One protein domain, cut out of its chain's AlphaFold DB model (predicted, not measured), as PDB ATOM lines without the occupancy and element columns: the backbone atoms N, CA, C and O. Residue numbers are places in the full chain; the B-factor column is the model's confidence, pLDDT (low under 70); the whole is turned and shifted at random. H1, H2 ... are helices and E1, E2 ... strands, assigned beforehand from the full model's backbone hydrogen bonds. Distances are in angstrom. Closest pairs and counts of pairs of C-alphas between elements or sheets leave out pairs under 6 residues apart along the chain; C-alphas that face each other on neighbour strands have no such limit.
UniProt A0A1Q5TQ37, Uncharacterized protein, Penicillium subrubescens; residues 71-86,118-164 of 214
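What this domain is: This is residues 71 to 86 and 118 to 164 of the 214 residues of an uncharacterized protein of Penicillium subrubescens (UniProt A0A1Q5TQ37). Picture a long, narrow ribbon of two parallel lines of strand, E1 then E2 beside E3 then E4, bending partway along, with one helix, H1, packed over its E1 E3 half. The loop at residues 142 to 144 and the last printed residue, Asp 164, mark the two ends of a rod spanning 58 by 24 by 14 A. The printed part has 63 residues with one named helix and four named strands, in the order E1 E2 H1 E3 E4, forming two parallel two-stranded sheets. The class is mixed, helices and strands, and the whole is extended, with a radius of gyration of the C-alphas of 17.0 A.

How they stand to each other: Start at E1, residues 73 to 78, the parallel neighbour of E3, residues 150 to 155, at 14 degrees; N 75 and O 151 are 2.9 A apart, within hydrogen-bond range. E1 runs on into E2, residues 81 to 84, at 39 degrees. E2 is the parallel neighbour of E4, residues 158 to 161, at 10 degrees, with N 83 and O 159 2.8 A apart, within hydrogen-bond range. E3 runs on into E4 at 38 degrees. Look next at H1, residues 118 to 137: its closest C-alphas to E3, those of Ala 128 and Val 152, are 6.6 A apart. H1 and E1 are near each other, with 6 pairs of C-alphas within 10 A, while H1 and E4 are apart. In H1 every O i to N i+4 pair is within hydrogen-bond range.

Where its parts are: Find C-alpha 73 at (139.659, 145.290, 149.232), where E1 begins its 16.5 A. H1 runs 27.7 A from C-alpha 118 at (117.962, 158.805, 141.883). E3 covers 16.6 A, and E4 ends at C-alpha 161, (125.471, 149.009, 118.341).

The domain as a whole: The C-alphas farthest apart, of Ser 144 and Asp 164, are 58.5 A apart. Residues 87 to 117 are not printed, and C-alphas 86 and 118 are 31.3 A apart across this cut. The link from H1 to E3 is long, 12 residues. Model confidence is under 70 at residues 118 to 123, 140 and 142 to 144.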
ATOM      1  N   ALA A  71     146.141 146.255 153.112       78.06
ATOM      2  CA  ALA A  71     145.809 146.068 151.709       78.06
ATOM      3  C   ALA A  71     144.303 146.273 151.486       78.06
ATOM      4  O   ALA A  71     143.459 145.633 152.121       78.06
ATOM      5  N   ALA A  72     143.958 147.181 150.573       82.31
ATOM      6  CA  ALA A  72     142.572 147.527 150.300       82.31
ATOM      7  C   ALA A  72     141.834 146.404 149.560       82.31
ATOM      8  O   ALA A  72     142.357 145.778 148.639       82.31
ATOM      9  N   ILE A  73     140.569 146.203 149.918       82.44
ATOM     10  CA  ILE A  73     139.659 145.290 149.232       82.44
ATOM     11  C   ILE A  73     138.860 146.108 148.219       82.44
ATOM     12  O   ILE A  73     137.980 146.886 148.588       82.44
ATOM     13  N   SER A  74     139.161 145.941 146.932       84.56
ATOM     14  CA  SER A  74     138.440 146.601 145.839       84.56
ATOM     15  C   SER A  74     137.497 145.628 145.134       84.56
ATOM     16  O   SER A  74     137.943 144.628 144.574       84.56
ATOM     17  N   ILE A  75     136.202 145.937 145.107       83.88
ATOM     18  CA  ILE A  75     135.173 145.119 144.455       83.88
ATOM     19  C   ILE A  75     134.534 145.952 143.349       83.88
ATOM     20  O   ILE A  75     134.000 147.023 143.613       83.88
ATOM     21  N   THR A  76     134.584 145.470 142.107       86.62
ATOM     22  CA  THR A  76     133.942 146.136 140.963       86.62
ATOM     23  C   THR A  76     132.794 145.283 140.448       86.62
ATOM     24  O   THR A  76     132.999 144.124 140.099       86.62
ATOM     25  N   ILE A  77     131.597 145.859 140.381       82.81
ATOM     26  CA  ILE A  77     130.388 145.206 139.877       82.81
ATOM     27  C   ILE A  77     129.970 145.918 138.593       82.81
ATOM     28  O   ILE A  77     129.673 147.112 138.608       82.81
ATOM     29  N   ASP A  78     129.965 145.192 137.480       84.50
ATOM     30  CA  ASP A  78     129.572 145.716 136.174       84.50
ATOM     31  C   ASP A  78     128.177 145.213 135.793       84.50
ATOM     32  O   ASP A  78     127.958 144.020 135.594       84.50
ATOM     33  N   CYS A  79     127.235 146.146 135.702       80.25
ATOM     34  CA  CYS A  79     125.851 145.915 135.302       80.25
ATOM     35  C   CYS A  79     125.563 146.516 133.916       80.25
ATOM     36  O   CYS A  79     124.442 146.961 133.649       80.25
ATOM     37  N   SER A  80     126.578 146.635 133.057       84.25
ATOM     38  CA  SER A  80     126.405 147.152 131.704       84.25
ATOM     39  C   SER A  80     125.739 146.140 130.769       84.25
ATOM     40  O   SER A  80     125.932 144.932 130.856       84.25
ATOM     41  N   ILE A  81     124.916 146.653 129.856       84.31
ATOM     42  CA  ILE A  81     124.209 145.872 128.842       84.31
ATOM     43  C   ILE A  81     124.686 146.356 127.480       84.31
ATOM     44  O   ILE A  81     124.604 147.546 127.176       84.31
ATOM     45  N   THR A  82     125.159 145.435 126.642       87.81
ATOM     46  CA  THR A  82     125.484 145.729 125.244       87.81
ATOM     47  C   THR A  82     124.507 145.005 124.329       87.81
ATOM     48  O   THR A  82     124.332 143.796 124.432       87.81
ATOM     49  N   ILE A  83     123.876 145.754 123.431       87.62
ATOM     50  CA  ILE A  83     122.910 145.264 122.451       87.62
ATOM     51  C   ILE A  83     123.534 145.474 121.077       87.62
ATOM     52  O   ILE A  83     123.780 146.609 120.677       87.62
ATOM     53  N   SER A  84     123.831 144.385 120.378       89.94
ATOM     54  CA  SER A  84     124.434 144.404 119.043       89.94
ATOM     55  C   SER A  84     123.462 143.874 117.997       89.94
ATOM     56  O   SER A  84     122.833 142.841 118.215       89.94
ATOM     57  N   GLY A  85     123.391 144.543 116.852       89.06
ATOM     58  CA  GLY A  85     122.574 144.152 115.707       89.06
ATOM     59  C   GLY A  85     121.781 145.332 115.155       89.06
ATOM     60  O   GLY A  85     121.790 146.428 115.723       89.06
ATOM     61  N   ASP A  86     121.076 145.092 114.059       91.19
ATOM     62  CA  ASP A  86     120.318 146.131 113.372       91.19
ATOM     63  C   ASP A  86     118.838 146.088 113.764       91.19
ATOM     64  O   ASP A  86     118.283 145.027 114.052       91.19
ATOM     65  N   GLU A 118     117.646 159.186 140.503       42.66
ATOM     66  CA  GLU A 118     117.962 158.805 141.883       42.66
ATOM     67  C   GLU A 118     117.615 157.333 142.181       42.66
ATOM     68  O   GLU A 118     118.438 156.615 142.737       42.66
ATOM     69  N   ASN A 119     116.489 156.798 141.695       49.19
ATOM     70  CA  ASN A 119     116.033 155.443 142.066       49.19
ATOM     71  C   ASN A 119     116.941 154.286 141.595       49.19
ATOM     72  O   ASN A 119     117.020 153.243 142.243       49.19
ATOM     73  N   GLY A 120     117.635 154.433 140.461       52.31
ATOM     74  CA  GLY A 120     118.622 153.436 140.024       52.31
ATOM     75  C   GLY A 120     119.899 153.475 140.869       52.31
ATOM     76  O   GLY A 120     120.524 152.441 141.097       52.31
ATOM     77  N   GLN A 121     120.262 154.664 141.352       55.41
ATOM     78  CA  GLN A 121     121.366 154.852 142.288       55.41
ATOM     79  C   GLN A 121     120.988 154.386 143.696       55.41
ATOM     80  O   GLN A 121     121.837 153.823 144.375       55.41
ATOM     81  N   GLU A 122     119.727 154.523 144.112       58.78
ATOM     82  CA  GLU A 122     119.225 154.022 145.395       58.78
ATOM     83  C   GLU A 122     119.320 152.494 145.490       58.78
ATOM     84  O   GLU A 122     119.848 151.984 146.473       58.78
ATOM     85  N   GLN A 123     118.902 151.744 144.460       67.31
ATOM     86  CA  GLN A 123     119.019 150.275 144.460       67.31
ATOM     87  C   GLN A 123     120.480 149.804 144.472       67.31
ATOM     88  O   GLN A 123     120.840 148.879 145.200       67.31
ATOM     89  N   MET A 124     121.348 150.458 143.698       70.50
ATOM     90  CA  MET A 124     122.784 150.157 143.694       70.50
ATOM     91  C   MET A 124     123.450 150.573 145.010       70.50
ATOM     92  O   MET A 124     124.318 149.859 145.499       70.50
ATOM     93  N   GLY A 125     123.019 151.677 145.619       71.62
ATOM     94  CA  GLY A 125     123.464 152.133 146.933       71.62
ATOM     95  C   GLY A 125     123.033 151.185 148.052       71.62
ATOM     96  O   GLY A 125     123.834 150.877 148.934       71.62
ATOM     97  N   GLN A 126     121.816 150.640 147.987       79.62
ATOM     98  CA  GLN A 126     121.340 149.588 148.892       79.62
ATOM     99  C   GLN A 126     122.157 148.301 148.738       79.62
ATOM    100  O   GLN A 126     122.560 147.706 149.741       79.62
ATOM    101  N   LEU A 127     122.465 147.900 147.501       80.94
ATOM    102  CA  LEU A 127     123.334 146.755 147.226       80.94
ATOM    103  C   LEU A 127     124.757 146.995 147.750       80.94
ATOM    104  O   LEU A 127     125.308 146.132 148.430       80.94
ATOM    105  N   ALA A 128     125.326 148.177 147.501       79.50
ATOM    106  CA  ALA A 128     126.639 148.584 148.001       79.50
ATOM    107  C   ALA A 128     126.693 148.533 149.530       79.50
ATOM    108  O   ALA A 128     127.617 147.965 150.103       79.50
ATOM    109  N   THR A 129     125.671 149.082 150.187       80.81
ATOM    110  CA  THR A 129     125.566 149.126 151.648       80.81
ATOM    111  C   THR A 129     125.442 147.721 152.224       80.81
ATOM    112  O   THR A 129     126.159 147.380 153.159       80.81
ATOM    113  N   THR A 130     124.595 146.876 151.632       84.75
ATOM    114  CA  THR A 130     124.452 145.466 152.022       84.75
ATOM    115  C   THR A 130     125.776 144.720 151.888       84.75
ATOM    116  O   THR A 130     126.179 144.008 152.804       84.75
ATOM    117  N   LEU A 131     126.486 144.925 150.779       81.19
ATOM    118  CA  LEU A 131     127.759 144.268 150.508       81.19
ATOM    119  C   LEU A 131     128.852 144.735 151.478       81.19
ATOM    120  O   LEU A 131     129.529 143.908 152.080       81.19
ATOM    121  N   ILE A 132     128.972 146.044 151.709       83.06
ATOM    122  CA  ILE A 132     129.911 146.608 152.686       83.06
ATOM    123  C   ILE A 132     129.594 146.096 154.096       83.06
ATOM    124  O   ILE A 132     130.510 145.725 154.825       83.06
ATOM    125  N   ASN A 133     128.321 146.042 154.486       83.62
ATOM    126  CA  ASN A 133     127.917 145.558 155.805       83.62
ATOM    127  C   ASN A 133     128.207 144.063 155.983       83.62
ATOM    128  O   ASN A 133     128.726 143.674 157.026       83.62
ATOM    129  N   ALA A 134     127.940 143.239 154.968       83.19
ATOM    130  CA  ALA A 134     128.260 141.814 154.998       83.19
ATOM    131  C   ALA A 134     129.771 141.574 155.129       83.19
ATOM    132  O   ALA A 134     130.201 140.752 155.932       83.19
ATOM    133  N   LEU A 135     130.584 142.335 154.392       82.06
ATOM    134  CA  LEU A 135     132.040 142.227 154.461       82.06
ATOM    135  C   LEU A 135     132.598 142.742 155.793       82.06
ATOM    136  O   LEU A 135     133.517 142.146 156.346       82.06
ATOM    137  N   LYS A 136     132.014 143.805 156.354       80.62
ATOM    138  CA  LYS A 136     132.356 144.288 157.701       80.62
ATOM    139  C   LYS A 136     131.999 143.273 158.789       80.62
ATOM    140  O   LYS A 136     132.738 143.164 159.759       80.62
ATOM    141  N   ALA A 137     130.901 142.532 158.630       80.88
ATOM    142  CA  ALA A 137     130.482 141.498 159.576       80.88
ATOM    143  C   ALA A 137     131.415 140.274 159.590       80.88
ATOM    144  O   ALA A 137     131.450 139.556 160.584       80.88
ATOM    145  N   GLN A 138     132.182 140.048 158.520       80.31
ATOM    146  CA  GLN A 138     133.201 138.993 158.457       80.31
ATOM    147  C   GLN A 138     134.544 139.397 159.086       80.31
ATOM    148  O   GLN A 138     135.483 138.614 159.040       80.31
ATOM    149  N   ASP A 139     134.625 140.609 159.651       71.06
ATOM    150  CA  ASP A 139     135.798 141.178 160.324       71.06
ATOM    151  C   ASP A 139     137.108 140.930 159.561       71.06
ATOM    152  O   ASP A 139     138.058 140.331 160.064       71.06
ATOM    153  N   LEU A 140     137.120 141.389 158.301       69.94
ATOM    154  CA  LEU A 140     138.248 141.292 157.371       69.94
ATOM    155  C   LEU A 140     139.430 142.128 157.885       69.94
ATOM    156  O   LEU A 140     139.658 143.275 157.481       69.94
ATOM    157  N   THR A 141     140.145 141.533 158.826       70.69
ATOM    158  CA  THR A 141     141.329 142.052 159.492       70.69
ATOM    159  C   THR A 141     142.568 141.398 158.896       70.69
ATOM    160  O   THR A 141     142.544 140.252 158.443       70.69
ATOM    161  N   GLU A 142     143.649 142.159 158.811       65.00
ATOM    162  CA  GLU A 142     144.955 141.615 158.456       65.00
ATOM    163  C   GLU A 142     145.529 140.756 159.571       65.00
ATOM    164  O   GLU A 142     145.056 140.792 160.702       65.00
ATOM    165  N   GLU A 143     146.588 140.010 159.260       66.06
ATOM    166  CA  GLU A 143     147.344 139.226 160.243       66.06
ATOM    167  C   GLU A 143     147.855 140.102 161.410       66.06
ATOM    168  O   GLU A 143     148.015 139.627 162.529       66.06
ATOM    169  N   SER A 144     148.003 141.412 161.174       68.56
ATOM    170  CA  SER A 144     148.316 142.462 162.154       68.56
ATOM    171  C   SER A 144     147.109 142.975 162.968       68.56
ATOM    172  O   SER A 144     147.250 143.902 163.764       68.56
ATOM    173  N   GLY A 145     145.906 142.424 162.769       70.25
ATOM    174  CA  GLY A 145     144.664 142.829 163.443       70.25
ATOM    175  C   GLY A 145     144.034 144.124 162.913       70.25
ATOM    176  O   GLY A 145     143.051 144.615 163.469       70.25
ATOM    177  N   ARG A 146     144.572 144.704 161.833       74.75
ATOM    178  CA  ARG A 146     144.092 145.968 161.251       74.75
ATOM    179  C   ARG A 146     142.932 145.739 160.295       74.75
ATOM    180  O   ARG A 146     142.999 144.868 159.432       74.75
ATOM    181  N   LYS A 147     141.872 146.548 160.403       77.88
ATOM    182  CA  LYS A 147     140.729 146.479 159.478       77.88
ATOM    183  C   LYS A 147     141.140 146.940 158.086       77.88
ATOM    184  O   LYS A 147     141.659 148.045 157.927       77.88
ATOM    185  N   ARG A 148     140.851 146.122 157.073       80.62
ATOM    186  CA  ARG A 148     141.124 146.478 155.678       80.62
ATOM    187  C   ARG A 148     140.103 147.490 155.148       80.62
ATOM    188  O   ARG A 148     138.900 147.313 155.369       80.62
ATOM    189  N   PRO A 149     140.533 148.530 154.413       82.00
ATOM    190  CA  PRO A 149     139.607 149.436 153.747       82.00
ATOM    191  C   PRO A 149     138.899 148.720 152.587       82.00
ATOM    192  O   PRO A 149     139.529 147.995 151.820       82.00
ATOM    193  N   ILE A 150     137.585 148.932 152.446       83.00
ATOM    194  CA  ILE A 150     136.753 148.297 151.411       83.00
ATOM    195  C   ILE A 150     136.215 149.372 150.469       83.00
ATOM    196  O   ILE A 150     135.513 150.286 150.900       83.00
ATOM    197  N   THR A 151     136.499 149.230 149.178       84.81
ATOM    198  CA  THR A 151     135.978 150.094 148.114       84.81
ATOM    199  C   THR A 151     135.112 149.270 147.173       84.81
ATOM    200  O   THR A 151     135.580 148.281 146.610       84.81
ATOM    201  N   VAL A 152     133.864 149.688 146.962       80.12
ATOM    202  CA  VAL A 152     132.953 149.040 146.009       80.12
ATOM    203  C   VAL A 152     132.636 150.012 144.879       80.12
ATOM    204  O   VAL A 152     132.106 151.095 145.120       80.12
ATOM    205  N   GLN A 153     132.960 149.632 143.646       84.38
ATOM    206  CA  GLN A 153     132.677 150.408 142.444       84.38
ATOM    207  C   GLN A 153     131.601 149.721 141.614       84.38
ATOM    208  O   GLN A 153     131.680 148.524 141.345       84.38
ATOM    209  N   PHE A 154     130.622 150.492 141.151       80.31
ATOM    210  CA  PHE A 154     129.589 149.990 140.256       80.31
ATOM    211  C   PHE A 154     129.701 150.646 138.886       80.31
ATOM    212  O   PHE A 154     129.636 151.870 138.768       80.31
ATOM    213  N   LYS A 155     129.827 149.827 137.843       85.00
ATOM    214  CA  LYS A 155     129.777 150.259 136.446       85.00
ATOM    215  C   LYS A 155     128.390 149.962 135.891       85.00
ATOM    216  O   LYS A 155     127.848 148.880 136.088       85.00
ATOM    217  N   ARG A 156     127.792 150.936 135.209       80.88
ATOM    218  CA  ARG A 156     126.485 150.787 134.564       80.88
ATOM    219  C   ARG A 156     126.482 151.539 133.247       80.88
ATOM    220  O   ARG A 156     126.954 152.668 133.168       80.88
ATOM    221  N   GLY A 157     125.895 150.929 132.229       80.12
ATOM    222  CA  GLY A 157     125.724 151.549 130.924       80.12
ATOM    223  C   GLY A 157     124.870 150.675 130.024       80.12
ATOM    224  O   GLY A 157     124.840 149.462 130.191       80.12
ATOM    225  N   ILE A 158     124.161 151.288 129.083       82.19
ATOM    226  CA  ILE A 158     123.498 150.556 128.004       82.19
ATOM    227  C   ILE A 158     124.135 151.032 126.704       82.19
ATOM    228  O   ILE A 158     124.002 152.200 126.339       82.19
ATOM    229  N   ALA A 159     124.846 150.138 126.028       86.06
ATOM    230  CA  ALA A 159     125.444 150.387 124.727       86.06
ATOM    231  C   ALA A 159     124.615 149.681 123.653       86.06
ATOM    232  O   ALA A 159     124.396 148.477 123.734       86.06
ATOM    233  N   VAL A 160     124.166 150.414 122.636       86.69
ATOM    234  CA  VAL A 160     123.431 149.845 121.498       86.69
ATOM    235  C   VAL A 160     124.248 150.085 120.234       86.69
ATOM    236  O   VAL A 160     124.588 151.228 119.935       86.69
ATOM    237  N   LYS A 161     124.606 149.012 119.527       91.12
ATOM    238  CA  LYS A 161     125.471 149.009 118.341       91.12
ATOM    239  C   LYS A 161     124.740 148.375 117.156       91.12
ATOM    240  O   LYS A 161     124.137 147.320 117.316       91.12
ATOM    241  N   GLY A 162     124.855 148.990 115.982       87.62
ATOM    242  CA  GLY A 162     124.226 148.557 114.727       87.62
ATOM    243  C   GLY A 162     123.329 149.643 114.124       87.62
ATOM    244  O   GLY A 162     123.223 150.744 114.672       87.62
ATOM    245  N   VAL A 163     122.704 149.342 112.993       88.12
ATOM    246  CA  VAL A 163     121.938 150.279 112.157       88.12
ATOM    247  C   VAL A 163     120.461 150.290 112.563       88.12
ATOM    248  O   VAL A 163     119.915 149.272 112.968       88.12
ATOM    249  N   ASP A 164     119.789 151.439 112.465       88.69
ATOM    250  CA  ASP A 164     118.337 151.586 112.701       88.69
ATOM    251  C   ASP A 164     117.821 151.155 114.089       88.69
ATOM    252  O   ASP A 164     116.640 150.854 114.272       88.69
TER     253      ASP A 164